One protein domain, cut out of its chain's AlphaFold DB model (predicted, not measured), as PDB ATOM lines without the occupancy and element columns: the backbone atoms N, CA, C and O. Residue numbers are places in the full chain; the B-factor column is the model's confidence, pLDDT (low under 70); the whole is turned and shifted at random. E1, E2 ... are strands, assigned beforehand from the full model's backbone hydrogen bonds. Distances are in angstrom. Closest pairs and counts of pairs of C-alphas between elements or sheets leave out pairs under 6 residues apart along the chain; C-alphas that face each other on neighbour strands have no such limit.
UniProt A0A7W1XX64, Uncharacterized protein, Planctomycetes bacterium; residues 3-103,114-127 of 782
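What this domain is: This is residues 3 to 103 and 114 to 127 of the 782 residues of an uncharacterized protein of Planctomycetes bacterium (UniProt A0A7W1XX64). Two sheets make a sandwich, only partly face to face: E7, E4 and E10 with the near ends of E1 and E2 lie over the twisted sheet E6, E5, E8, E9. The long hairpin E1 and E2 runs on beyond this body toward one end of the elongated outline, where E3 and the first printed residues lie; the loop around Gly 60 makes the other end. The printed part has 115 residues with no named helix and ten strands, E1 to E10 along the chain; the class is all strand, though 56 residues, under half, are in named elements. The larger sheet, in the order E1, E2, E7, E4, E10, is mixed, and the other is antiparallel. The whole is compact, with a radius of gyration of the C-alphas of 15.4 A, and spans 53 by 27 by 21 A.

How they stand to each other: In the larger sheet, E1, residues 13 to 19, and E2, residues 25 to 31, form an antiparallel hairpin, with N 16 and O 28 2.8 A apart. E7, residues 88 to 91, is parallel to E2, with N 27 and O 90 at 2.8 A. E4, residues 49 to 52, is antiparallel to E7, with N 51 and O 89 at 2.8 A. The edge strand E10, residues 124 to 126, is parallel to E4, with N 125 and O 50 at 2.8 A. In the other sheet, E5, residues 64 to 71, and E6, residues 78 to 82, form a hairpin, with N 69 and O 79 at 2.8 A. E8, residues 94 to 103, is antiparallel to E5, with N 66 and O 101 at 2.7 A, and bends by 51 degrees at residue 97. E9, residues 115 to 119, is antiparallel to E8, with N 96 and O 117 at 2.8 A. The two sheets form a sandwich, two sheets face to face, 9.3 A centre to centre where they face each other. Between them, the closest C-alphas of E6 and E7 are those of Met 81 and Ala 89, 7.4 A apart. E3, residues 38 to 40, pairs with no named strand, but residues 3 to 4 pair antiparallel with its residues 38 to 39.

Where its parts are: E1 begins at C-alpha 13 (323.199, 174.613, 346.645) and is 19.5 A long; E2 is 20.1 A. E5 is 22.7 A and E8 27.8 A. E10 ends at C-alpha 126 (298.602, 169.204, 334.102).

The domain as a whole: The C-alphas farthest apart are those of Ser 8 and Gly 60, 53.7 A. Residues 104 to 113 are not printed, and C-alphas 103 and 114 are 16.8 A apart across the cut. The link E4 to E5 is long. Confidence is under 70 at residues 3 to 8, 37 and 74 to 75.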
ATOM      1  N   PHE A   3     325.067 185.167 337.485       65.88
ATOM      2  CA  PHE A   3     325.092 185.768 338.815       65.88
ATOM      3  C   PHE A   3     326.435 185.462 339.470       65.88
ATOM      4  O   PHE A   3     326.905 184.326 339.446       65.88
ATOM      5  N   ARG A   4     327.086 186.473 340.050       66.38
ATOM      6  CA  ARG A   4     328.291 186.264 340.858       66.38
ATOM      7  C   ARG A   4     327.868 186.156 342.315       66.38
ATOM      8  O   ARG A   4     327.405 187.137 342.889       66.38
ATOM      9  N   LEU A   5     328.042 184.979 342.905       64.06
ATOM     10  CA  LEU A   5     327.800 184.792 344.331       64.06
ATOM     11  C   LEU A   5     329.057 185.218 345.095       64.06
ATOM     12  O   LEU A   5     330.146 184.724 344.817       64.06
ATOM     13  N   LEU A   6     328.930 186.145 346.044       68.69
ATOM     14  CA  LEU A   6     330.072 186.661 346.816       68.69
ATOM     15  C   LEU A   6     330.385 185.833 348.076       68.69
ATOM     16  O   LEU A   6     331.190 186.262 348.901       68.69
ATOM     17  N   LEU A   7     329.777 184.652 348.227       64.56
ATOM     18  CA  LEU A   7     330.011 183.778 349.376       64.56
ATOM     19  C   LEU A   7     331.438 183.200 349.344       64.56
ATOM     20  O   LEU A   7     331.901 182.691 348.320       64.56
ATOM     21  N   SER A   8     332.131 183.282 350.480       63.50
ATOM     22  CA  SER A   8     333.379 182.562 350.749       63.50
ATOM     23  C   SER A   8     333.068 181.285 351.527       63.50
ATOM     24  O   SER A   8     332.409 181.361 352.562       63.50
ATOM     25  N   GLY A   9     333.537 180.132 351.059       72.06
ATOM     26  CA  GLY A   9     333.329 178.845 351.715       72.06
ATOM     27  C   GLY A   9     333.175 177.671 350.748       72.06
ATOM     28  O   GLY A   9     333.570 177.733 349.582       72.06
ATOM     29  N   MET A  10     332.613 176.582 351.274       74.06
ATOM     30  CA  MET A  10     332.346 175.338 350.549       74.06
ATOM     31  C   MET A  10     331.262 175.509 349.475       74.06
ATOM     32  O   MET A  10     330.468 176.447 349.518       74.06
ATOM     33  N   ALA A  11     331.215 174.574 348.523       77.50
ATOM     34  CA  ALA A  11     330.124 174.453 347.562       77.50
ATOM     35  C   ALA A  11     328.769 174.356 348.285       77.50
ATOM     36  O   ALA A  11     328.566 173.460 349.105       77.50
ATOM     37  N   VAL A  12     327.845 175.251 347.944       76.06
ATOM     38  CA  VAL A  12     326.470 175.275 348.460       76.06
ATOM     39  C   VAL A  12     325.494 175.039 347.317       76.06
ATOM     40  O   VAL A  12     325.822 175.246 346.152       76.06
ATOM     41  N   GLU A  13     324.284 174.595 347.620       79.62
ATOM     42  CA  GLU A  13     323.199 174.613 346.645       79.62
ATOM     43  C   GLU A  13     322.390 175.888 346.819       79.62
ATOM     44  O   GLU A  13     322.043 176.261 347.938       79.62
ATOM     45  N   ILE A  14     322.101 176.555 345.706       79.75
ATOM     46  CA  ILE A  14     321.211 177.706 345.671       79.75
ATOM     47  C   ILE A  14     319.915 177.323 344.967       79.75
ATOM     48  O   ILE A  14     319.929 176.648 343.933       79.75
ATOM     49  N   CYS A  15     318.801 177.777 345.531       82.75
ATOM     50  CA  CYS A  15     317.499 177.727 344.892       82.75
ATOM     51  C   CYS A  15     317.121 179.142 344.457       82.75
ATOM     52  O   CYS A  15     317.280 180.093 345.222       82.75
ATOM     53  N   VAL A  16     316.671 179.298 343.217       83.62
ATOM     54  CA  VAL A  16     316.316 180.596 342.646       83.62
ATOM     55  C   VAL A  16     314.922 180.516 342.063       83.62
ATOM     56  O   VAL A  16     314.681 179.793 341.098       83.62
ATOM     57  N   LEU A  17     314.021 181.297 342.652       86.75
ATOM     58  CA  LEU A  17     312.704 181.572 342.106       86.75
ATOM     59  C   LEU A  17     312.789 182.829 341.237       86.75
ATOM     60  O   LEU A  17     313.204 183.891 341.701       86.75
ATOM     61  N   GLY A  18     312.400 182.713 339.975       85.94
ATOM     62  CA  GLY A  18     312.405 183.824 339.032       85.94
ATOM     63  C   GLY A  18     311.275 183.730 338.017       85.94
ATOM     64  O   GLY A  18     310.427 182.844 338.083       85.94
ATOM     65  N   ARG A  19     311.283 184.657 337.057       86.69
ATOM     66  CA  ARG A  19     310.408 184.626 335.881       86.69
ATOM     67  C   ARG A  19     311.255 184.493 334.617       86.69
ATOM     68  O   ARG A  19     312.333 185.079 334.521       86.69
ATOM     69  N   SER A  20     310.783 183.691 333.671       83.31
ATOM     70  CA  SER A  20     311.368 183.564 332.337       83.31
ATOM     71  C   SER A  20     311.106 184.823 331.499       83.31
ATOM     72  O   SER A  20     310.322 185.686 331.895       83.31
ATOM     73  N   SER A  21     311.728 184.911 330.321       80.19
ATOM     74  CA  SER A  21     311.454 185.979 329.345       80.19
ATOM     75  C   SER A  21     309.979 186.075 328.959       80.19
ATOM     76  O   SER A  21     309.493 187.160 328.666       80.19
ATOM     77  N   ASP A  22     309.273 184.946 329.006       83.25
ATOM     78  CA  ASP A  22     307.874 184.834 328.597       83.25
ATOM     79  C   ASP A  22     306.922 185.090 329.782       83.25
ATOM     80  O   ASP A  22     305.721 184.877 329.675       83.25
ATOM     81  N   GLY A  23     307.455 185.500 330.942       84.62
ATOM     82  CA  GLY A  23     306.692 185.762 332.165       84.62
ATOM     83  C   GLY A  23     306.415 184.529 333.037       84.62
ATOM     84  O   GLY A  23     306.046 184.704 334.204       84.62
ATOM     85  N   ASP A  24     306.653 183.312 332.516       90.31
ATOM     86  CA  ASP A  24     306.454 182.050 333.250       90.31
ATOM     87  C   ASP A  24     307.326 181.990 334.514       90.31
ATOM     88  O   ASP A  24     308.499 182.369 334.468       90.31
ATOM     89  N   LEU A  25     306.804 181.448 335.616       92.06
ATOM     90  CA  LEU A  25     307.600 181.213 336.826       92.06
ATOM     91  C   LEU A  25     308.655 180.126 336.582       92.06
ATOM     92  O   LEU A  25     308.435 179.197 335.808       92.06
ATOM     93  N   ALA A  26     309.801 180.227 337.249       90.25
ATOM     94  CA  ALA A  26     310.873 179.244 337.179       90.25
ATOM     95  C   ALA A  26     311.513 179.040 338.556       90.25
ATOM     96  O   ALA A  26     312.026 179.994 339.141       90.25
ATOM     97  N   LEU A  27     311.509 177.800 339.047       89.38
ATOM     98  CA  LEU A  27     312.245 177.363 340.229       89.38
ATOM     99  C   LEU A  27     313.471 176.560 339.788       89.38
ATOM    100  O   LEU A  27     313.352 175.443 339.279       89.38
ATOM    101  N   LEU A  28     314.649 177.143 339.984       85.00
ATOM    102  CA  LEU A  28     315.931 176.621 339.520       85.00
ATOM    103  C   LEU A  28     316.792 176.210 340.713       85.00
ATOM    104  O   LEU A  28     316.889 176.953 341.686       85.00
ATOM    105  N   ARG A  29     317.466 175.061 340.614       82.50
ATOM    106  CA  ARG A  29     318.465 174.613 341.592       82.50
ATOM    107  C   ARG A  29     319.827 174.562 340.921       82.50
ATOM    108  O   ARG A  29     319.962 173.967 339.857       82.50
ATOM    109  N   GLN A  30     320.828 175.170 341.544       79.12
ATOM    110  CA  GLN A  30     322.192 175.179 341.029       79.12
ATOM    111  C   GLN A  30     323.181 174.972 342.172       79.12
ATOM    112  O   GLN A  30     323.108 175.645 343.199       79.12
ATOM    113  N   ARG A  31     324.130 174.050 342.000       78.06
ATOM    114  CA  ARG A  31     325.238 173.870 342.945       78.06
ATOM    115  C   ARG A  31     326.374 174.825 342.589       78.06
ATOM    116  O   ARG A  31     326.708 174.972 341.414       78.06
ATOM    117  N   THR A  32     326.940 175.487 343.591       76.81
ATOM    118  CA  THR A  32     328.103 176.365 343.433       76.81
ATOM    119  C   THR A  32     329.393 175.555 343.458       76.81
ATOM    120  O   THR A  32     329.444 174.473 344.038       76.81
ATOM    121  N   GLU A  33     330.457 176.088 342.862       76.19
ATOM    122  CA  GLU A  33     331.792 175.472 342.896       76.19
ATOM    123  C   GLU A  33     332.591 175.877 344.157       76.19
ATOM    124  O   GLU A  33     333.747 175.492 344.317       76.19
ATOM    125  N   GLY A  34     331.981 176.639 345.077       73.19
ATOM    126  CA  GLY A  34     332.610 177.162 346.295       73.19
ATOM    127  C   GLY A  34     332.996 178.641 346.190       73.19
ATOM    128  O   GLY A  34     332.174 179.476 345.807       73.19
ATOM    129  N   ASN A  35     334.231 178.977 346.579       72.38
ATOM    130  CA  ASN A  35     334.699 180.354 346.778       72.38
ATOM    131  C   ASN A  35     334.437 181.279 345.579       72.38
ATOM    132  O   ASN A  35     335.107 181.183 344.552       72.38
ATOM    133  N   ARG A  36     333.529 182.249 345.764       70.88
ATOM    134  CA  ARG A  36     333.273 183.363 344.831       70.88
ATOM    135  C   ARG A  36     333.055 182.927 343.370       70.88
ATOM    136  O   ARG A  36     333.417 183.657 342.443       70.88
ATOM    137  N   SER A  37     332.463 181.748 343.161       69.12
ATOM    138  CA  SER A  37     332.224 181.189 341.827       69.12
ATOM    139  C   SER A  37     331.186 182.001 341.043       69.12
ATOM    140  O   SER A  37     330.177 182.456 341.596       69.12
ATOM    141  N   LEU A  38     331.406 182.152 339.736       72.94
ATOM    142  CA  LEU A  38     330.385 182.654 338.819       72.94
ATOM    143  C   LEU A  38     329.355 181.546 338.581       72.94
ATOM    144  O   LEU A  38     329.718 180.455 338.155       72.94
ATOM    145  N   ILE A  39     328.079 181.827 338.825       71.94
ATOM    146  CA  ILE A  39     327.010 180.847 338.667       71.94
ATOM    147  C   ILE A  39     326.169 181.216 337.449       71.94
ATOM    148  O   ILE A  39     325.561 182.290 337.376       71.94
ATOM    149  N   ASN A  40     326.121 180.301 336.487       73.25
ATOM    150  CA  ASN A  40     325.218 180.402 335.354       73.25
ATOM    151  C   ASN A  40     323.860 179.835 335.765       73.25
ATOM    152  O   ASN A  40     323.718 178.634 335.955       73.25
ATOM    153  N   ILE A  41     322.862 180.705 335.894       75.69
ATOM    154  CA  ILE A  41     321.478 180.293 336.124       75.69
ATOM    155  C   ILE A  41     320.803 180.227 334.761       75.69
ATOM    156  O   ILE A  41     320.458 181.262 334.175       75.69
ATOM    157  N   ILE A  42     320.691 179.013 334.233       77.06
ATOM    158  CA  ILE A  42     320.129 178.734 332.913       77.06
ATOM    159  C   ILE A  42     318.794 178.023 333.113       77.06
ATOM    160  O   ILE A  42     318.728 176.985 333.763       77.06
ATOM    161  N   LEU A  43     317.733 178.605 332.555       81.31
ATOM    162  CA  LEU A  43     316.449 177.936 332.403       81.31
ATOM    163  C   LEU A  43     316.530 177.065 331.146       81.31
ATOM    164  O   LEU A  43     316.335 177.571 330.041       81.31
ATOM    165  N   ASP A  44     316.842 175.785 331.309       85.00
ATOM    166  CA  ASP A  44     316.789 174.820 330.213       85.00
ATOM    167  C   ASP A  44     315.466 174.047 330.264       85.00
ATOM    168  O   ASP A  44     315.274 173.116 331.046       85.00
ATOM    169  N   ARG A  45     314.532 174.458 329.403       85.44
ATOM    170  CA  ARG A  45     313.184 173.882 329.308       85.44
ATOM    171  C   ARG A  45     313.181 172.408 328.897       85.44
ATOM    172  O   ARG A  45     312.189 171.734 329.144       85.44
ATOM    173  N   SER A  46     314.246 171.917 328.260       83.00
ATOM    174  CA  SER A  46     314.320 170.523 327.803       83.00
ATOM    175  C   SER A  46     314.572 169.539 328.946       83.00
ATOM    176  O   SER A  46     314.151 168.386 328.867       83.00
ATOM    177  N   VAL A  47     315.201 170.011 330.025       84.75
ATOM    178  CA  VAL A  47     315.561 169.192 331.192       84.75
ATOM    179  C   VAL A  47     314.746 169.516 332.443       84.75
ATOM    180  O   VAL A  47     314.894 168.875 333.481       84.75
ATOM    181  N   MET A  48     313.871 170.518 332.364       89.81
ATOM    182  CA  MET A  48     313.016 170.928 333.472       89.81
ATOM    183  C   MET A  48     311.620 170.337 333.376       89.81
ATOM    184  O   MET A  48     311.078 170.130 332.291       89.81
ATOM    185  N   GLY A  49     311.035 170.099 334.541       92.56
ATOM    186  CA  GLY A  49     309.629 169.786 334.685       92.56
ATOM    187  C   GLY A  49     308.762 171.015 334.433       92.56
ATOM    188  O   GLY A  49     309.163 172.152 334.697       92.56
ATOM    189  N   ARG A  50     307.547 170.796 333.935       94.25
ATOM    190  CA  ARG A  50     306.579 171.856 333.648       94.25
ATOM    191  C   ARG A  50     305.273 171.604 334.385       94.25
ATOM    192  O   ARG A  50     304.563 170.657 334.065       94.25
ATOM    193  N   LEU A  51     304.914 172.510 335.284       94.88
ATOM    194  CA  LEU A  51     303.566 172.628 335.832       94.88
ATOM    195  C   LEU A  51     302.757 173.548 334.910       94.88
ATOM    196  O   LEU A  51     303.189 174.668 334.639       94.88
ATOM    197  N   GLU A  52     301.617 173.099 334.392       93.75
ATOM    198  CA  GLU A  52     300.833 173.865 333.411       93.75
ATOM    199  C   GLU A  52     299.333 173.789 333.706       93.75
ATOM    200  O   GLU A  52     298.797 172.712 333.942       93.75
ATOM    201  N   TYR A  53     298.650 174.933 333.667       92.88
ATOM    202  CA  TYR A  53     297.200 175.039 333.800       92.88
ATOM    203  C   TYR A  53     296.565 175.386 332.452       92.88
ATOM    204  O   TYR A  53     296.790 176.465 331.901       92.88
ATOM    205  N   ARG A  54     295.744 174.486 331.908       89.75
ATOM    206  CA  ARG A  54     295.119 174.658 330.587       89.75
ATOM    207  C   ARG A  54     293.637 174.991 330.703       89.75
ATOM    208  O   ARG A  54     292.800 174.097 330.669       89.75
ATOM    209  N   ALA A  55     293.318 176.282 330.734       82.69
ATOM    210  CA  ALA A  55     291.946 176.782 330.877       82.69
ATOM    211  C   ALA A  55     290.945 176.171 329.873       82.69
ATOM    212  O   ALA A  55     289.869 175.739 330.258       82.69
ATOM    213  N   LYS A  56     291.316 176.053 328.589       83.81
ATOM    214  CA  LYS A  56     290.427 175.508 327.539       83.81
ATOM    215  C   LYS A  56     290.096 174.020 327.692       83.81
ATOM    216  O   LYS A  56     289.160 173.550 327.062       83.81
ATOM    217  N   ALA A  57     290.905 173.283 328.448       82.81
ATOM    218  CA  ALA A  57     290.721 171.855 328.694       82.81
ATOM    219  C   ALA A  57     290.183 171.581 330.107       82.81
ATOM    220  O   ALA A  57     290.082 170.422 330.502       82.81
ATOM    221  N   ALA A  58     289.901 172.634 330.878       88.62
ATOM    222  CA  ALA A  58     289.435 172.517 332.244       88.62
ATOM    223  C   ALA A  58     287.952 172.132 332.263       88.62
ATOM    224  O   ALA A  58     287.128 172.750 331.588       88.62
ATOM    225  N   TYR A  59     287.618 171.105 333.041       90.50
ATOM    226  CA  TYR A  59     286.237 170.687 333.259       90.50
ATOM    227  C   TYR A  59     285.424 171.816 333.914       90.50
ATOM    228  O   TYR A  59     285.965 172.577 334.720       90.50
ATOM    229  N   GLY A  60     284.133 171.922 333.588       86.00
ATOM    230  CA  GLY A  60     283.208 172.819 334.289       86.00
ATOM    231  C   GLY A  60     283.458 174.320 334.104       86.00
ATOM    232  O   GLY A  60     283.113 175.113 334.983       86.00
ATOM    233  N   GLY A  61     284.162 174.714 333.039       86.38
ATOM    234  CA  GLY A  61     284.510 176.113 332.793       86.38
ATOM    235  C   GLY A  61     285.495 176.692 333.816       86.38
ATOM    236  O   GLY A  61     285.458 177.892 334.082       86.38
ATOM    237  N   ALA A  62     286.355 175.859 334.414       87.94
ATOM    238  CA  ALA A  62     287.359 176.275 335.393       87.94
ATOM    239  C   ALA A  62     288.544 177.019 334.734       87.94
ATOM    240  O   ALA A  62     289.654 176.493 334.613       87.94
ATOM    241  N   ASP A  63     288.317 178.238 334.253       83.50
ATOM    242  CA  ASP A  63     289.247 178.978 333.393       83.50
ATOM    243  C   ASP A  63     290.446 179.591 334.139       83.50
ATOM    244  O   ASP A  63     291.494 179.861 333.544       83.50
ATOM    245  N   GLN A  64     290.317 179.779 335.450       87.69
ATOM    246  CA  GLN A  64     291.300 180.449 336.294       87.69
ATOM    247  C   GLN A  64     291.572 179.652 337.561       87.69
ATOM    248  O   GLN A  64     290.697 178.959 338.072       87.69
ATOM    249  N   GLY A  65     292.775 179.785 338.108       87.69
ATOM    250  CA  GLY A  65     293.160 179.119 339.334       87.69
ATOM    251  C   GLY A  65     294.378 179.723 340.014       87.69
ATOM    252  O   GLY A  65     295.113 180.541 339.465       87.69
ATOM    253  N   ASN A  66     294.568 179.305 341.253       93.75
ATOM    254  CA  ASN A  66     295.714 179.587 342.083       93.75
ATOM    255  C   ASN A  66     296.324 178.255 342.520       93.75
ATOM    256  O   ASN A  66     295.621 177.371 343.018       93.75
ATOM    257  N   VAL A  67     297.630 178.114 342.327       93.81
ATOM    258  CA  VAL A  67     298.365 176.895 342.648       93.81
ATOM    259  C   VAL A  67     299.477 177.221 343.619       93.81
ATOM    260  O   VAL A  67     300.404 177.950 343.280       93.81
ATOM    261  N   GLU A  68     299.415 176.662 344.821       94.56
ATOM    262  CA  GLU A  68     300.548 176.684 345.737       94.56
ATOM    263  C   GLU A  68     301.470 175.507 345.437       94.56
ATOM    264  O   GLU A  68     301.025 174.360 345.381       94.56
ATOM    265  N   VAL A  69     302.756 175.795 345.265       93.25
ATOM    266  CA  VAL A  69     303.796 174.824 344.936       93.25
ATOM    267  C   VAL A  69     304.820 174.814 346.059       93.25
ATOM    268  O   VAL A  69     305.394 175.851 346.390       93.25
ATOM    269  N   ILE A  70     305.060 173.642 346.644       92.12
ATOM    270  CA  ILE A  70     306.064 173.444 347.692       92.12
ATOM    271  C   ILE A  70     307.001 172.317 347.264       92.12
ATOM    272  O   ILE A  70     306.564 171.178 347.109       92.12
ATOM    273  N   SER A  71     308.291 172.612 347.103       88.44
ATOM    274  CA  SER A  71     309.304 171.568 346.904       88.44
ATOM    275  C   SER A  71     309.433 170.724 348.172       88.44
ATOM    276  O   SER A  71     309.515 171.262 349.277       88.44
ATOM    277  N   THR A  72     309.445 169.400 348.035       85.19
ATOM    278  CA  THR A  72     309.669 168.489 349.174       85.19
ATOM    279  C   THR A  72     311.075 167.898 349.207       85.19
ATOM    280  O   THR A  72     311.505 167.444 350.269       85.19
ATOM    281  N   ASP A  73     311.813 167.999 348.099       73.56
ATOM    282  CA  ASP A  73     313.177 167.493 347.972       73.56
ATOM    283  C   ASP A  73     314.200 168.606 348.252       73.56
ATOM    284  O   ASP A  73     314.314 169.587 347.515       73.56
ATOM    285  N   GLY A  74     314.989 168.450 349.318       68.19
ATOM    286  CA  GLY A  74     316.010 169.428 349.711       68.19
ATOM    287  C   GLY A  74     315.419 170.710 350.312       68.19
ATOM    288  O   GLY A  74     314.735 170.657 351.335       68.19
ATOM    289  N   PHE A  75     315.716 171.870 349.708       65.31
ATOM    290  CA  PHE A  75     315.187 173.167 350.147       65.31
ATOM    291  C   PHE A  75     313.669 173.212 349.922       65.31
ATOM    292  O   PHE A  75     313.198 173.123 348.786       65.31
ATOM    293  N   ARG A  76     312.900 173.338 351.013       78.31
ATOM    294  CA  ARG A  76     311.425 173.367 351.016       78.31
ATOM    295  C   ARG A  76     310.867 174.707 350.530       78.31
ATOM    296  O   ARG A  76     310.104 175.362 351.237       78.31
ATOM    297  N   GLU A  77     311.283 175.130 349.343       84.12
ATOM    298  CA  GLU A  77     310.848 176.392 348.753       84.12
ATOM    299  C   GLU A  77     309.359 176.362 348.422       84.12
ATOM    300  O   GLU A  77     308.837 175.358 347.923       84.12
ATOM    301  N   ARG A  78     308.689 177.487 348.685       89.56
ATOM    302  CA  ARG A  78     307.263 177.688 348.432       89.56
ATOM    303  C   ARG A  78     307.068 178.870 347.498       89.56
ATOM    304  O   ARG A  78     307.596 179.949 347.744       89.56
ATOM    305  N   PHE A  79     306.248 178.686 346.474       92.12
ATOM    306  CA  PHE A  79     305.760 179.778 345.640       92.12
ATOM    307  C   PHE A  79     304.311 179.531 345.226       92.12
ATOM    308  O   PHE A  79     303.809 178.413 345.337       92.12
ATOM    309  N   SER A  80     303.644 180.577 344.750       92.00
ATOM    310  CA  SER A  80     302.266 180.488 344.267       92.00
ATOM    311  C   SER A  80     302.189 180.931 342.812       92.00
ATOM    312  O   SER A  80     302.865 181.874 342.402       92.00
ATOM    313  N   MET A  81     301.369 180.239 342.033       92.62
ATOM    314  CA  MET A  81     301.113 180.510 340.627       92.62
ATOM    315  C   MET A  81     299.647 180.904 340.453       92.62
ATOM    316  O   MET A  81     298.759 180.062 340.571       92.62
ATOM    317  N   ASN A  82     299.403 182.179 340.144       92.31
ATOM    318  CA  ASN A  82     298.095 182.668 339.721       92.31
ATOM    319  C   ASN A  82     297.986 182.553 338.196       92.31
ATOM    320  O   ASN A  82     298.751 183.191 337.467       92.31
ATOM    321  N   THR A  83     297.031 181.766 337.705       90.06
ATOM    322  CA  THR A  83     296.919 181.466 336.272       90.06
ATOM    323  C   THR A  83     296.461 182.657 335.433       90.06
ATOM    324  O   THR A  83     296.657 182.632 334.219       90.06
ATOM    325  N   ARG A  84     295.928 183.723 336.055       87.69
ATOM    326  CA  ARG A  84     295.680 185.009 335.376       87.69
ATOM    327  C   ARG A  84     296.975 185.704 334.960       87.69
ATOM    328  O   ARG A  84     296.982 186.437 333.980       87.69
ATOM    329  N   GLU A  85     298.053 185.498 335.714       88.94
ATOM    330  CA  GLU A  85     299.364 186.099 335.442       88.94
ATOM    331  C   GLU A  85     300.264 185.170 334.634       88.94
ATOM    332  O   GLU A  85     300.995 185.611 333.752       88.94
ATOM    333  N   THR A  86     300.254 183.880 334.968       89.88
ATOM    334  CA  THR A  86     301.051 182.863 334.287       89.88
ATOM    335  C   THR A  86     300.386 181.501 334.377       89.88
ATOM    336  O   THR A  86     300.159 180.969 335.461       89.88
ATOM    337  N   ALA A  87     300.130 180.892 333.222       90.31
ATOM    338  CA  ALA A  87     299.560 179.552 333.140       90.31
ATOM    339  C   ALA A  87     300.585 178.440 333.423       90.31
ATOM    340  O   ALA A  87     300.210 177.269 333.477       90.31
ATOM    341  N   ARG A  88     301.880 178.772 333.539       92.88
ATOM    342  CA  ARG A  88     302.967 177.791 333.619       92.88
ATOM    343  C   ARG A  88     304.009 178.148 334.670       92.88
ATOM    344  O   ARG A  88     304.320 179.323 334.896       92.88
ATOM    345  N   ALA A  89     304.606 177.106 335.233       93.94
ATOM    346  CA  ALA A  89     305.818 177.186 336.025       93.94
ATOM    347  C   ALA A  89     306.798 176.079 335.616       93.94
ATOM    348  O   ALA A  89     306.424 174.916 335.466       93.94
ATOM    349  N   TRP A  90     308.064 176.446 335.456       93.50
ATOM    350  CA  TRP A  90     309.170 175.527 335.224       93.50
ATOM    351  C   TRP A  90     309.795 175.161 336.562       93.50
ATOM    352  O   TRP A  90     310.182 176.040 337.329       93.50
ATOM    353  N   VAL A  91     309.902 173.875 336.855       92.06
ATOM    354  CA  VAL A  91     310.461 173.375 338.111       92.06
ATOM    355  C   VAL A  91     311.565 172.368 337.822       92.06
ATOM    356  O   VAL A  91     311.537 171.667 336.811       92.06
ATOM    357  N   PHE A  92     312.591 172.329 338.666       89.19
ATOM    358  CA  PHE A  92     313.613 171.289 338.571       89.19
ATOM    359  C   PHE A  92     312.972 169.894 338.753       89.19
ATOM    360  O   PHE A  92     311.963 169.785 339.444       89.19
ATOM    361  N   PRO A  93     313.505 168.814 338.156       89.25
ATOM    362  CA  PRO A  93     312.942 167.489 338.373       89.25
ATOM    363  C   PRO A  93     312.959 167.069 339.848       89.25
ATOM    364  O   PRO A  93     313.999 167.108 340.502       89.25
ATOM    365  N   GLY A  94     311.819 166.658 340.392       89.00
ATOM    366  CA  GLY A  94     311.712 166.315 341.808       89.00
ATOM    367  C   GLY A  94     310.280 166.209 342.306       89.00
ATOM    368  O   GLY A  94     309.322 166.236 341.531       89.00
ATOM    369  N   THR A  95     310.144 166.081 343.620       91.69
ATOM    370  CA  THR A  95     308.874 165.863 344.307       91.69
ATOM    371  C   THR A  95     308.312 167.174 344.843       91.69
ATOM    372  O   THR A  95     308.949 167.873 345.641       91.69
ATOM    373  N   TYR A  96     307.073 167.468 344.464       92.12
ATOM    374  CA  TYR A  96     306.356 168.690 344.810       92.12
ATOM    375  C   TYR A  96     305.050 168.368 345.525       92.12
ATOM    376  O   TYR A  96     304.323 167.458 345.134       92.12
ATOM    377  N   ARG A  97     304.722 169.147 346.556       94.38
ATOM    378  CA  ARG A  97     303.379 169.214 347.131       94.38
ATOM    379  C   ARG A  97     302.638 170.378 346.484       94.38
ATOM    380  O   ARG A  97     303.102 171.513 346.562       94.38
ATOM    381  N   LEU A  98     301.495 170.085 345.877       94.50
ATOM    382  CA  LEU A  98     300.674 171.043 345.151       94.50
ATOM    383  C   LEU A  98     299.325 171.221 345.846       94.50
ATOM    384  O   LEU A  98     298.703 170.238 346.251       94.50
ATOM    385  N   THR A  99     298.858 172.462 345.939       94.25
ATOM    386  CA  THR A  99     297.475 172.793 346.314       94.25
ATOM    387  C   THR A  99     296.874 173.597 345.174       94.25
ATOM    388  O   THR A  99     297.318 174.713 344.922       94.25
ATOM    389  N   VAL A 100     295.885 173.039 344.478       93.25
ATOM    390  CA  VAL A 100     295.247 173.679 343.319       93.25
ATOM    391  C   VAL A 100     293.849 174.141 343.706       93.25
ATOM    392  O   VAL A 100     293.054 173.356 344.224       93.25
ATOM    393  N   SER A 101     293.546 175.406 343.432       93.44
ATOM    394  CA  SER A 101     292.204 175.971 343.530       93.44
ATOM    395  C   SER A 101     291.836 176.661 342.223       93.44
ATOM    396  O   SER A 101     292.625 177.454 341.726       93.44
ATOM    397  N   SER A 102     290.652 176.396 341.686       92.38
ATOM    398  CA  SER A 102     290.141 176.983 340.450       92.38
ATOM    399  C   SER A 102     288.825 177.726 340.674       92.38
ATOM    400  O   SER A 102     287.982 177.290 341.458       92.38
ATOM    401  N   GLN A 103     288.633 178.836 339.967       90.81
ATOM    402  CA  GLN A 103     287.362 179.559 339.900       90.81
ATOM    403  C   GLN A 103     286.479 178.942 338.815       90.81
ATOM    404  O   GLN A 103     286.988 178.541 337.772       90.81
ATOM    405  N   PRO A 114     295.605 168.937 349.119       92.69
ATOM    406  CA  PRO A 114     297.014 169.002 348.773       92.69
ATOM    407  C   PRO A 114     297.575 167.611 348.456       92.69
ATOM    408  O   PRO A 114     297.511 166.716 349.300       92.69
ATOM    409  N   TYR A 115     298.187 167.447 347.287       92.81
ATOM    410  CA  TYR A 115     298.721 166.165 346.819       92.81
ATOM    411  C   TYR A 115     300.213 166.272 346.504       92.81
ATOM    412  O   TYR A 115     300.743 167.363 346.283       92.81
ATOM    413  N   ARG A 116     300.914 165.135 346.533       92.56
ATOM    414  CA  ARG A 116     302.315 165.050 346.106       92.56
ATOM    415  C   ARG A 116     302.383 164.522 344.683       92.56
ATOM    416  O   ARG A 116     301.673 163.584 344.346       92.56
ATOM    417  N   THR A 117     303.273 165.094 343.889       91.94
ATOM    418  CA  THR A 117     303.580 164.628 342.541       91.94
ATOM    419  C   THR A 117     305.085 164.653 342.318       91.94
ATOM    420  O   THR A 117     305.784 165.489 342.894       91.94
ATOM    421  N   THR A 118     305.584 163.731 341.499       92.69
ATOM    422  CA  THR A 118     306.958 163.786 340.995       92.69
ATOM    423  C   THR A 118     306.899 164.366 339.598       92.69
ATOM    424  O   THR A 118     306.076 163.939 338.798       92.69
ATOM    425  N   VAL A 119     307.747 165.347 339.316       91.69
ATOM    426  CA  VAL A 119     307.866 165.929 337.983       91.69
ATOM    427  C   VAL A 119     309.251 165.591 337.463       91.69
ATOM    428  O   VAL A 119     310.248 166.004 338.047       91.69
ATOM    429  N   GLY A 120     309.320 164.806 336.398       89.38
ATOM    430  CA  GLY A 120     310.552 164.422 335.729       89.38
ATOM    431  C   GLY A 120     311.104 165.493 334.789       89.38
ATOM    432  O   GLY A 120     310.489 166.523 334.503       89.38
ATOM    433  N   SER A 121     312.298 165.218 334.268       90.69
ATOM    434  CA  SER A 121     312.953 166.033 333.243       90.69
ATOM    435  C   SER A 121     312.120 166.074 331.961       90.69
ATOM    436  O   SER A 121     311.854 165.029 331.370       90.69
ATOM    437  N   GLY A 122     311.714 167.269 331.524       87.81
ATOM    438  CA  GLY A 122     310.870 167.465 330.339       87.81
ATOM    439  C   GLY A 122     309.411 167.023 330.517       87.81
ATOM    440  O   GLY A 122     308.620 167.118 329.576       87.81
ATOM    441  N   GLU A 123     309.032 166.551 331.709       92.25
ATOM    442  CA  GLU A 123     307.682 166.073 331.991       92.25
ATOM    443  C   GLU A 123     306.713 167.247 332.164       92.25
ATOM    444  O   GLU A 123     307.034 168.271 332.774       92.25
ATOM    445  N   ARG A 124     305.494 167.094 331.635       91.62
ATOM    446  CA  ARG A 124     304.391 168.021 331.894       91.62
ATOM    447  C   ARG A 124     303.473 167.439 332.959       91.62
ATOM    448  O   ARG A 124     302.943 166.351 332.776       91.62
ATOM    449  N   HIS A 125     303.186 168.240 333.975       93.50
ATOM    450  CA  HIS A 125     302.142 167.989 334.950       93.50
ATOM    451  C   HIS A 125     300.981 168.972 334.741       93.50
ATOM    452  O   HIS A 125     301.148 170.189 334.864       93.50
ATOM    453  N   ASP A 126     299.818 168.437 334.378       92.19
ATOM    454  CA  ASP A 126     298.602 169.204 334.102       92.19
ATOM    455  C   ASP A 126     297.867 169.557 335.410       92.19
ATOM    456  O   ASP A 126     297.569 168.689 336.229       92.19
ATOM    457  N   LEU A 127     297.552 170.837 335.614       92.94
ATOM    458  CA  LEU A 127     297.001 171.378 336.866       92.94
ATOM    459  C   LEU A 127     295.491 171.644 336.816       92.94
ATOM    460  O   LEU A 127     294.874 171.841 337.858       92.94
TER     461      LEU A 127